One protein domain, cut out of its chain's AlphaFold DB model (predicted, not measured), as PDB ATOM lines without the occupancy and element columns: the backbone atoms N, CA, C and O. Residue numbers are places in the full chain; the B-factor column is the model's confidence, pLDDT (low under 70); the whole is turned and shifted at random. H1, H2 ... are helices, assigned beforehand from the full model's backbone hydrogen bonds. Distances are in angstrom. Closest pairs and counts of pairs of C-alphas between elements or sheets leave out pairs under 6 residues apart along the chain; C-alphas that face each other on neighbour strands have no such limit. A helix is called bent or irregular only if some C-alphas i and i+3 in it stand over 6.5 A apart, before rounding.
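Overview. This is residues 9 to 85 of the 303 residues of an uncharacterized protein of Clostridium sp. CAG:417 (UniProt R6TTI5). Two long helical stretches, H2 and H3a, make a loosely spread helical hairpin, a narrow V that is closed near the link between them and open at the other end. At that open end a helical arm turns off sharply from each leg: H1 at the start of H2, and H3b, the second arm of the bent helix H3, beyond the end of H3a; residues 9 to 15 and 73 to 85 stick out there. The 77 printed residues hold three named helices, in the order H1, H2, H3, and no named strand, and the class is all helix. The whole is only just loose, close to extended, with a radius of gyration of the C-alphas of 17.0 A and spans of 49 by 34 by 22 A.

Along the chain. Find C-alpha 9 at (45.296, 39.490, 33.552); from there H1, residues 9 to 19, runs 15.4 A from first to last C-alpha. H2, residues 21 to 38, starts at C-alpha 21, (59.504, 25.576, 30.688), and covers 26.0 A. Next look at H3, residues 45 to 85, assigned as one helix by its hydrogen bonds but bent: C-alphas 66 and 69 are 8.3 A apart. Its arm H3a, residues 45 to 66, is 31.3 A long; its arm H3b, residues 69 to 85, is 24.1 A long and ends at C-alpha 85, (64.401, 64.681, 25.300). Residues 67 and 68 belong to neither arm.

Arrangement. Start at H1 and H2, which only just touch, with 3 pairs of C-alphas within 8 A, and only at the corner by their link; their closest C-alphas are those of Thr 17 and Tyr 23, 5.4 A apart. Their lines stand about perpendicular, but only just, at 72 degrees. Further along, H2 and H3a form a helical hairpin and run opposite ways at a shallow tilt of 20 degrees. They touch with residues 33 to 37 of H2 and 48 to 52 of H3a alone, and their closest C-alphas are those of Leu 33 and Tyr 52, 7.1 A apart. H3a and H3b are about perpendicular at 87 degrees, and close but not clearly touching; their closest C-alphas are those of Ile 64 and Leu 71, 7.3 A apart. H1 is apart from H3a and H3b, and H2 is apart from H3b. Read the O and N atoms of H1, H2, H3a and H3b: in each, every O i to N i+4 pair is within hydrogen-bond range.

Size, cuts and confidence. The two C-alphas farthest apart are those of Lys 43 and Val 84, 49.8 A. The printed part has no cut; the link from H1 to H2 is tight, the one from H2 to H3 is short with 6 residues, and no link is long. The mean pLDDT of the printed part is 83.7, and residues 82 to 85 are under 70.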
ATOM      1  N   LYS A   9      43.859  39.183  33.483       88.44
ATOM      2  CA  LYS A   9      45.296  39.490  33.552       88.44
ATOM      3  C   LYS A   9      46.080  38.399  34.284       88.44
ATOM      4  O   LYS A   9      47.146  38.011  33.813       88.44
ATOM      5  N   LEU A  10      45.564  37.892  35.407       87.62
ATOM      6  CA  LEU A  10      46.203  36.801  36.153       87.62
ATOM      7  C   LEU A  10      46.244  35.517  35.317       87.62
ATOM      8  O   LEU A  10      47.272  34.843  35.273       87.62
ATOM      9  N   LYS A  11      45.147  35.211  34.618       88.69
ATOM     10  CA  LYS A  11      45.059  34.051  33.734       88.69
ATOM     11  C   LYS A  11      46.112  34.111  32.629       88.69
ATOM     12  O   LYS A  11      46.839  33.144  32.449       88.69
ATOM     13  N   VAL A  12      46.289  35.270  31.992       88.44
ATOM     14  CA  VAL A  12      47.352  35.475  30.993       88.44
ATOM     15  C   VAL A  12      48.743  35.185  31.572       88.44
ATOM     16  O   VAL A  12      49.559  34.556  30.903       88.44
ATOM     17  N   VAL A  13      49.024  35.591  32.814       85.25
ATOM     18  CA  VAL A  13      50.318  35.302  33.465       85.25
ATOM     19  C   VAL A  13      50.514  33.799  33.679       85.25
ATOM     20  O   VAL A  13      51.594  33.279  33.388       85.25
ATOM     21  N   VAL A  14      49.491  33.095  34.165       85.75
ATOM     22  CA  VAL A  14      49.546  31.639  34.387       85.75
ATOM     23  C   VAL A  14      49.693  30.885  33.064       85.75
ATOM     24  O   VAL A  14      50.533  29.987  32.968       85.75
ATOM     25  N   ASP A  15      48.946  31.287  32.036       87.62
ATOM     26  CA  ASP A  15      48.987  30.673  30.709       87.62
ATOM     27  C   ASP A  15      50.379  30.843  30.079       87.62
ATOM     28  O   ASP A  15      50.987  29.863  29.643       87.62
ATOM     29  N   LEU A  16      50.952  32.052  30.122       85.62
ATOM     30  CA  LEU A  16      52.310  32.319  29.631       85.62
ATOM     31  C   LEU A  16      53.377  31.545  30.414       85.62
ATOM     32  O   LEU A  16      54.284  30.972  29.814       85.62
ATOM     33  N   THR A  17      53.248  31.477  31.741       84.44
ATOM     34  CA  THR A  17      54.184  30.730  32.599       84.44
ATOM     35  C   THR A  17      54.172  29.238  32.278       84.44
ATOM     36  O   THR A  17      55.222  28.598  32.266       84.44
ATOM     37  N   SER A  18      52.993  28.684  31.998       82.56
ATOM     38  CA  SER A  18      52.825  27.260  31.692       82.56
ATOM     39  C   SER A  18      53.232  26.912  30.256       82.56
ATOM     40  O   SER A  18      53.492  25.748  29.961       82.56
ATOM     41  N   SER A  19      53.296  27.911  29.370       85.44
ATOM     42  CA  SER A  19      53.557  27.717  27.939       85.44
ATOM     43  C   SER A  19      55.012  27.361  27.626       85.44
ATOM     44  O   SER A  19      55.266  26.600  26.697       85.44
ATOM     45  N   ASP A  20      55.975  27.885  28.389       83.81
ATOM     46  CA  ASP A  20      57.399  27.600  28.191       83.81
ATOM     47  C   ASP A  20      58.069  27.249  29.526       83.81
ATOM     48  O   ASP A  20      58.045  28.008  30.499       83.81
ATOM     49  N   LYS A  21      58.737  26.089  29.544       84.19
ATOM     50  CA  LYS A  21      59.504  25.576  30.688       84.19
ATOM     51  C   LYS A  21      60.557  26.570  31.180       84.19
ATOM     52  O   LYS A  21      60.907  26.541  32.361       84.19
ATOM     53  N   THR A  22      61.056  27.461  30.321       82.88
ATOM     54  CA  THR A  22      62.025  28.483  30.731       82.88
ATOM     55  C   THR A  22      61.455  29.457  31.763       82.88
ATOM     56  O   THR A  22      62.191  29.853  32.666       82.88
ATOM     57  N   TYR A  23      60.159  29.783  31.719       84.62
ATOM     58  CA  TYR A  23      59.534  30.662  32.716       84.62
ATOM     59  C   TYR A  23      59.429  29.994  34.090       84.62
ATOM     60  O   TYR A  23      59.687  30.635  35.108       84.62
ATOM     61  N   ILE A  24      59.155  28.689  34.123       84.75
ATOM     62  CA  ILE A  24      59.148  27.898  35.362       84.75
ATOM     63  C   ILE A  24      60.549  27.882  35.990       84.75
ATOM     64  O   ILE A  24      60.695  28.127  37.187       84.75
ATOM     65  N   ILE A  25      61.592  27.676  35.179       84.50
ATOM     66  CA  ILE A  25      62.990  27.710  35.640       84.50
ATOM     67  C   ILE A  25      63.343  29.084  36.227       84.50
ATOM     68  O   ILE A  25      63.983  29.155  37.277       84.50
ATOM     69  N   VAL A  26      62.895  30.175  35.597       85.62
ATOM     70  CA  VAL A  26      63.106  31.540  36.103       85.62
ATOM     71  C   VAL A  26      62.413  31.752  37.452       85.62
ATOM     72  O   VAL A  26      63.021  32.319  38.358       85.62
ATOM     73  N   ILE A  27      61.184  31.258  37.632       86.56
ATOM     74  CA  ILE A  27      60.470  31.342  38.918       86.56
ATOM     75  C   ILE A  27      61.208  30.556  40.008       86.56
ATOM     76  O   ILE A  27      61.405  31.076  41.107       86.56
ATOM     77  N   CYS A  28      61.674  29.340  39.708       86.31
ATOM     78  CA  CYS A  28      62.470  28.550  40.650       86.31
ATOM     79  C   CYS A  28      63.785  29.252  41.026       86.31
ATOM     80  O   CYS A  28      64.150  29.277  42.204       86.31
ATOM     81  N   LEU A  29      64.474  29.862  40.055       87.25
ATOM     82  CA  LEU A  29      65.692  30.641  40.293       87.25
ATOM     83  C   LEU A  29      65.417  31.846  41.207       87.25
ATOM     84  O   LEU A  29      66.161  32.078  42.160       87.25
ATOM     85  N   LEU A  30      64.339  32.592  40.946       87.25
ATOM     86  CA  LEU A  30      63.931  33.736  41.765       87.25
ATOM     87  C   LEU A  30      63.575  33.310  43.194       87.25
ATOM     88  O   LEU A  30      64.037  33.940  44.143       87.25
ATOM     89  N   ALA A  31      62.836  32.211  43.358       88.12
ATOM     90  CA  ALA A  31      62.521  31.658  44.673       88.12
ATOM     91  C   ALA A  31      63.792  31.249  45.438       88.12
ATOM     92  O   ALA A  31      63.933  31.565  46.622       88.12
ATOM     93  N   PHE A  32      64.753  30.615  44.757       86.94
ATOM     94  CA  PHE A  32      66.047  30.268  45.345       86.94
ATOM     95  C   PHE A  32      66.826  31.513  45.795       86.94
ATOM     96  O   PHE A  32      67.314  31.556  46.925       86.94
ATOM     97  N   LEU A  33      66.887  32.557  44.960       86.06
ATOM     98  CA  LEU A  33      67.494  33.850  45.302       86.06
ATOM     99  C   LEU A  33      66.827  34.494  46.528       86.06
ATOM    100  O   LEU A  33      67.529  34.993  47.411       86.06
ATOM    101  N   SER A  34      65.496  34.447  46.619       85.06
ATOM    102  CA  SER A  34      64.748  34.963  47.772       85.06
ATOM    103  C   SER A  34      65.062  34.202  49.063       85.06
ATOM    104  O   SER A  34      65.271  34.830  50.101       85.06
ATOM    105  N   ILE A  35      65.158  32.870  49.010       85.94
ATOM    106  CA  ILE A  35      65.531  32.042  50.170       85.94
ATOM    107  C   ILE A  35      66.975  32.329  50.596       85.94
ATOM    108  O   ILE A  35      67.257  32.481  51.787       85.94
ATOM    109  N   LEU A  36      67.895  32.449  49.636       84.56
ATOM    110  CA  LEU A  36      69.300  32.764  49.899       84.56
ATOM    111  C   LEU A  36      69.425  34.137  50.580       84.56
ATOM    112  O   LEU A  36      70.133  34.282  51.579       84.56
ATOM    113  N   PHE A  37      68.663  35.130  50.117       82.50
ATOM    114  CA  PHE A  37      68.585  36.435  50.768       82.50
ATOM    115  C   PHE A  37      68.030  36.340  52.199       82.50
ATOM    116  O   PHE A  37      68.657  36.850  53.127       82.50
ATOM    117  N   ALA A  38      66.914  35.634  52.404       81.94
ATOM    118  CA  ALA A  38      66.288  35.473  53.719       81.94
ATOM    119  C   ALA A  38      67.176  34.723  54.734       81.94
ATOM    120  O   ALA A  38      67.161  35.028  55.925       81.94
ATOM    121  N   THR A  39      67.986  33.771  54.268       83.38
ATOM    122  CA  THR A  39      68.908  32.969  55.100       83.38
ATOM    123  C   THR A  39      70.283  33.620  55.301       83.38
ATOM    124  O   THR A  39      71.149  33.078  56.000       83.38
ATOM    125  N   THR A  40      70.508  34.804  54.726       84.62
ATOM    126  CA  THR A  40      71.761  35.545  54.893       84.62
ATOM    127  C   THR A  40      71.834  36.189  56.277       84.62
ATOM    128  O   THR A  40      71.052  37.069  56.625       84.62
ATOM    129  N   ASN A  41      72.834  35.794  57.063       80.81
ATOM    130  CA  ASN A  41      73.130  36.314  58.394       80.81
ATOM    131  C   ASN A  41      74.566  36.875  58.466       80.81
ATOM    132  O   ASN A  41      75.340  36.799  57.515       80.81
ATOM    133  N   ARG A  42      74.969  37.445  59.613       75.00
ATOM    134  CA  ARG A  42      76.325  38.016  59.776       75.00
ATOM    135  C   ARG A  42      77.460  36.994  59.610       75.00
ATOM    136  O   ARG A  42      78.554  37.402  59.236       75.00
ATOM    137  N   LYS A  43      77.216  35.703  59.866       79.19
ATOM    138  CA  LYS A  43      78.233  34.638  59.807       79.19
ATOM    139  C   LYS A  43      78.536  34.211  58.367       79.19
ATOM    140  O   LYS A  43      79.694  33.995  58.037       79.19
ATOM    141  N   ASN A  44      77.521  34.144  57.504       81.56
ATOM    142  CA  ASN A  44      77.666  33.758  56.093       81.56
ATOM    143  C   ASN A  44      77.616  34.955  55.121       81.56
ATOM    144  O   ASN A  44      77.676  34.758  53.911       81.56
ATOM    145  N   ALA A  45      77.543  36.196  55.619       76.94
ATOM    146  CA  ALA A  45      77.353  37.395  54.799       76.94
ATOM    147  C   ALA A  45      78.398  37.574  53.689       76.94
ATOM    148  O   ALA A  45      78.080  38.154  52.653       76.94
ATOM    149  N   LYS A  46      79.646  37.141  53.901       79.81
ATOM    150  CA  LYS A  46      80.709  37.273  52.894       79.81
ATOM    151  C   LYS A  46      80.489  36.304  51.729       79.81
ATOM    152  O   LYS A  46      80.445  36.742  50.583       79.81
ATOM    153  N   GLU A  47      80.268  35.030  52.043       82.00
ATOM    154  CA  GLU A  47      80.031  33.978  51.048       82.00
ATOM    155  C   GLU A  47      78.680  34.153  50.349       82.00
ATOM    156  O   GLU A  47      78.616  34.129  49.125       82.00
ATOM    157  N   SER A  48      77.614  34.454  51.097       81.81
ATOM    158  CA  SER A  48      76.285  34.699  50.529       81.81
ATOM    159  C   SER A  48      76.286  35.854  49.519       81.81
ATOM    160  O   SER A  48      75.759  35.709  48.418       81.81
ATOM    161  N   LYS A  49      76.950  36.982  49.826       82.06
ATOM    162  CA  LYS A  49      77.067  38.107  48.880       82.06
ATOM    163  C   LYS A  49      77.787  37.713  47.595       82.06
ATOM    164  O   LYS A  49      77.387  38.162  46.522       82.06
ATOM    165  N   LYS A  50      78.840  36.896  47.698       83.62
ATOM    166  CA  LYS A  50      79.581  36.395  46.538       83.62
ATOM    167  C   LYS A  50      78.688  35.493  45.685       83.62
ATOM    168  O   LYS A  50      78.578  35.727  44.486       83.62
ATOM    169  N   THR A  51      78.005  34.529  46.298       84.44
ATOM    170  CA  THR A  51      77.094  33.606  45.607       84.44
ATOM    171  C   THR A  51      75.922  34.340  44.957       84.44
ATOM    172  O   THR A  51      75.642  34.116  43.782       84.44
ATOM    173  N   TYR A  52      75.291  35.276  45.673       84.75
ATOM    174  CA  TYR A  52      74.229  36.130  45.136       84.75
ATOM    175  C   TYR A  52      74.720  36.934  43.927       84.75
ATOM    176  O   TYR A  52      74.064  36.955  42.890       84.75
ATOM    177  N   GLY A  53      75.904  37.549  44.039       83.88
ATOM    178  CA  GLY A  53      76.518  38.297  42.944       83.88
ATOM    179  C   GLY A  53      76.780  37.433  41.710       83.88
ATOM    180  O   GLY A  53      76.446  37.844  40.603       83.88
ATOM    181  N   ILE A  54      77.315  36.221  41.894       88.06
ATOM    182  CA  ILE A  54      77.592  35.284  40.796       88.06
ATOM    183  C   ILE A  54      76.294  34.863  40.095       88.06
ATOM    184  O   ILE A  54      76.200  34.986  38.875       88.06
ATOM    185  N   ILE A  55      75.282  34.416  40.850       87.69
ATOM    186  CA  ILE A  55      73.991  33.985  40.283       87.69
ATOM    187  C   ILE A  55      73.326  35.141  39.534       87.69
ATOM    188  O   ILE A  55      72.836  34.954  38.420       87.69
ATOM    189  N   TYR A  56      73.358  36.345  40.110       86.81
ATOM    190  CA  TYR A  56      72.796  37.534  39.482       86.81
ATOM    191  C   TYR A  56      73.493  37.863  38.153       86.81
ATOM    192  O   TYR A  56      72.818  38.029  37.139       86.81
ATOM    193  N   ILE A  57      74.831  37.882  38.122       89.44
ATOM    194  CA  ILE A  57      75.600  38.152  36.895       89.44
ATOM    195  C   ILE A  57      75.297  37.106  35.816       89.44
ATOM    196  O   ILE A  57      75.015  37.476  34.678       89.44
ATOM    197  N   ILE A  58      75.297  35.817  36.169       90.12
ATOM    198  CA  ILE A  58      74.979  34.731  35.229       90.12
ATOM    199  C   ILE A  58      73.560  34.899  34.671       90.12
ATOM    200  O   ILE A  58      73.361  34.799  33.461       90.12
ATOM    201  N   SER A  59      72.582  35.204  35.530       86.12
ATOM    202  CA  SER A  59      71.196  35.419  35.099       86.12
ATOM    203  C   SER A  59      71.057  36.615  34.151       86.12
ATOM    204  O   SER A  59      70.339  36.535  33.156       86.12
ATOM    205  N   LEU A  60      71.804  37.692  34.402       87.06
ATOM    206  CA  LEU A  60      71.795  38.897  33.579       87.06
ATOM    207  C   LEU A  60      72.407  38.628  32.196       87.06
ATOM    208  O   LEU A  60      71.819  39.008  31.186       87.06
ATOM    209  N   ILE A  61      73.523  37.894  32.137       90.69
ATOM    210  CA  ILE A  61      74.134  37.448  30.875       90.69
ATOM    211  C   ILE A  61      73.162  36.556  30.088       90.69
ATOM    212  O   ILE A  61      72.979  36.759  28.889       90.69
ATOM    213  N   ALA A  62      72.494  35.608  30.751       87.94
ATOM    214  CA  ALA A  62      71.533  34.718  30.100       87.94
ATOM    215  C   ALA A  62      70.343  35.480  29.484       87.94
ATOM    216  O   ALA A  62      69.915  35.160  28.374       87.94
ATOM    217  N   ILE A  63      69.838  36.513  30.172       87.44
ATOM    218  CA  ILE A  63      68.775  37.390  29.656       87.44
ATOM    219  C   ILE A  63      69.260  38.151  28.422       87.44
ATOM    220  O   ILE A  63      68.548  38.172  27.418       87.44
ATOM    221  N   ILE A  64      70.462  38.736  28.481       89.56
ATOM    222  CA  ILE A  64      71.041  39.469  27.349       89.56
ATOM    223  C   ILE A  64      71.162  38.551  26.133       89.56
ATOM    224  O   ILE A  64      70.745  38.947  25.055       89.56
ATOM    225  N   ILE A  65      71.663  37.324  26.296       90.44
ATOM    226  CA  ILE A  65      71.823  36.384  25.176       90.44
ATOM    227  C   ILE A  65      70.463  35.982  24.592       90.44
ATOM    228  O   ILE A  65      70.272  36.055  23.380       90.44
ATOM    229  N   LYS A  66      69.502  35.571  25.433       89.25
ATOM    230  CA  LYS A  66      68.204  35.056  24.959       89.25
ATOM    231  C   LYS A  66      67.346  36.141  24.305       89.25
ATOM    232  O   LYS A  66      66.655  35.864  23.329       89.25
ATOM    233  N   TYR A  67      67.372  37.357  24.847       89.56
ATOM    234  CA  TYR A  67      66.480  38.442  24.438       89.56
ATOM    235  C   TYR A  67      67.214  39.604  23.758       89.56
ATOM    236  O   TYR A  67      66.637  40.681  23.631       89.56
ATOM    237  N   HIS A  68      68.451  39.396  23.292       89.62
ATOM    238  CA  HIS A  68      69.302  40.428  22.687       89.62
ATOM    239  C   HIS A  68      68.557  41.293  21.669       89.62
ATOM    240  O   HIS A  68      68.594  42.512  21.764       89.62
ATOM    241  N   ALA A  69      67.855  40.672  20.717       91.06
ATOM    242  CA  ALA A  69      67.162  41.398  19.655       91.06
ATOM    243  C   ALA A  69      66.098  42.353  20.219       91.06
ATOM    244  O   ALA A  69      66.100  43.538  19.904       91.06
ATOM    245  N   SER A  70      65.238  41.862  21.115       91.44
ATOM    246  CA  SER A  70      64.215  42.686  21.763       91.44
ATOM    247  C   SER A  70      64.824  43.751  22.676       91.44
ATOM    248  O   SER A  70      64.361  44.888  22.658       91.44
ATOM    249  N   LEU A  71      65.872  43.419  23.443       89.88
ATOM    250  CA  LEU A  71      66.587  44.398  24.266       89.88
ATOM    251  C   LEU A  71      67.246  45.480  23.410       89.88
ATOM    252  O   LEU A  71      67.197  46.635  23.808       89.88
ATOM    253  N   SER A  72      67.815  45.131  22.255       86.88
ATOM    254  CA  SER A  72      68.400  46.090  21.317       86.88
ATOM    255  C   SER A  72      67.328  47.033  20.797       86.88
ATOM    256  O   SER A  72      67.488  48.233  20.922       86.88
ATOM    257  N   THR A  73      66.181  46.527  20.334       92.38
ATOM    258  CA  THR A  73      65.092  47.403  19.869       92.38
ATOM    259  C   THR A  73      64.546  48.293  20.989       92.38
ATOM    260  O   THR A  73      64.242  49.463  20.766       92.38
ATOM    261  N   MET A  74      64.429  47.768  22.213       85.62
ATOM    262  CA  MET A  74      64.040  48.573  23.373       85.62
ATOM    263  C   MET A  74      65.104  49.614  23.723       85.62
ATOM    264  O   MET A  74      64.744  50.729  24.088       85.62
ATOM    265  N   TYR A  75      66.385  49.270  23.598       80.56
ATOM    266  CA  TYR A  75      67.507  50.179  23.787       80.56
ATOM    267  C   TYR A  75      67.529  51.265  22.715       80.56
ATOM    268  O   TYR A  75      67.641  52.428  23.073       80.56
ATOM    269  N   ASP A  76      67.336  50.922  21.444       80.12
ATOM    270  CA  ASP A  76      67.288  51.864  20.324       80.12
ATOM    271  C   ASP A  76      66.116  52.829  20.492       80.12
ATOM    272  O   ASP A  76      66.276  54.040  20.373       80.12
ATOM    273  N   ASN A  77      64.940  52.314  20.864       83.19
ATOM    274  CA  ASN A  77      63.775  53.144  21.146       83.19
ATOM    275  C   ASN A  77      63.985  54.023  22.391       83.19
ATOM    276  O   ASN A  77      63.637  55.203  22.391       83.19
ATOM    277  N   MET A  78      64.554  53.471  23.465       77.00
ATOM    278  CA  MET A  78      64.889  54.238  24.664       77.00
ATOM    279  C   MET A  78      65.897  55.333  24.326       77.00
ATOM    280  O   MET A  78      65.671  56.475  24.701       77.00
ATOM    281  N   MET A  79      66.964  55.007  23.599       70.56
ATOM    282  CA  MET A  79      67.978  55.967  23.202       70.56
ATOM    283  C   MET A  79      67.391  57.024  22.298       70.56
ATOM    284  O   MET A  79      67.577  58.185  22.605       70.56
ATOM    285  N   ASN A  80      66.615  56.680  21.276       72.12
ATOM    286  CA  ASN A  80      65.983  57.672  20.411       72.12
ATOM    287  C   ASN A  80      65.083  58.640  21.205       72.12
ATOM    288  O   ASN A  80      65.157  59.852  21.032       72.12
ATOM    289  N   ASN A  81      64.288  58.130  22.152       73.62
ATOM    290  CA  ASN A  81      63.452  58.981  23.006       73.62
ATOM    291  C   ASN A  81      64.274  59.814  24.000       73.62
ATOM    292  O   ASN A  81      63.970  60.983  24.221       73.62
ATOM    293  N   ILE A  82      65.325  59.235  24.587       63.00
ATOM    294  CA  ILE A  82      66.277  59.954  25.433       63.00
ATOM    295  C   ILE A  82      66.938  61.054  24.604       63.00
ATOM    296  O   ILE A  82      66.887  62.196  25.023       63.00
ATOM    297  N   PHE A  83      67.458  60.756  23.415       61.38
ATOM    298  CA  PHE A  83      68.045  61.711  22.480       61.38
ATOM    299  C   PHE A  83      67.081  62.847  22.162       61.38
ATOM    300  O   PHE A  83      67.471  63.992  22.297       61.38
ATOM    301  N   VAL A  84      65.813  62.582  21.851       62.72
ATOM    302  CA  VAL A  84      64.831  63.654  21.598       62.72
ATOM    303  C   VAL A  84      64.586  64.532  22.835       62.72
ATOM    304  O   VAL A  84      64.395  65.738  22.708       62.72
ATOM    305  N   ILE A  85      64.603  63.951  24.036       59.62
ATOM    306  CA  ILE A  85      64.401  64.681  25.300       59.62
ATOM    307  C   ILE A  85      65.664  65.452  25.723       59.62
ATOM    308  O   ILE A  85      65.579  66.465  26.417       59.62
TER     309      ILE A  85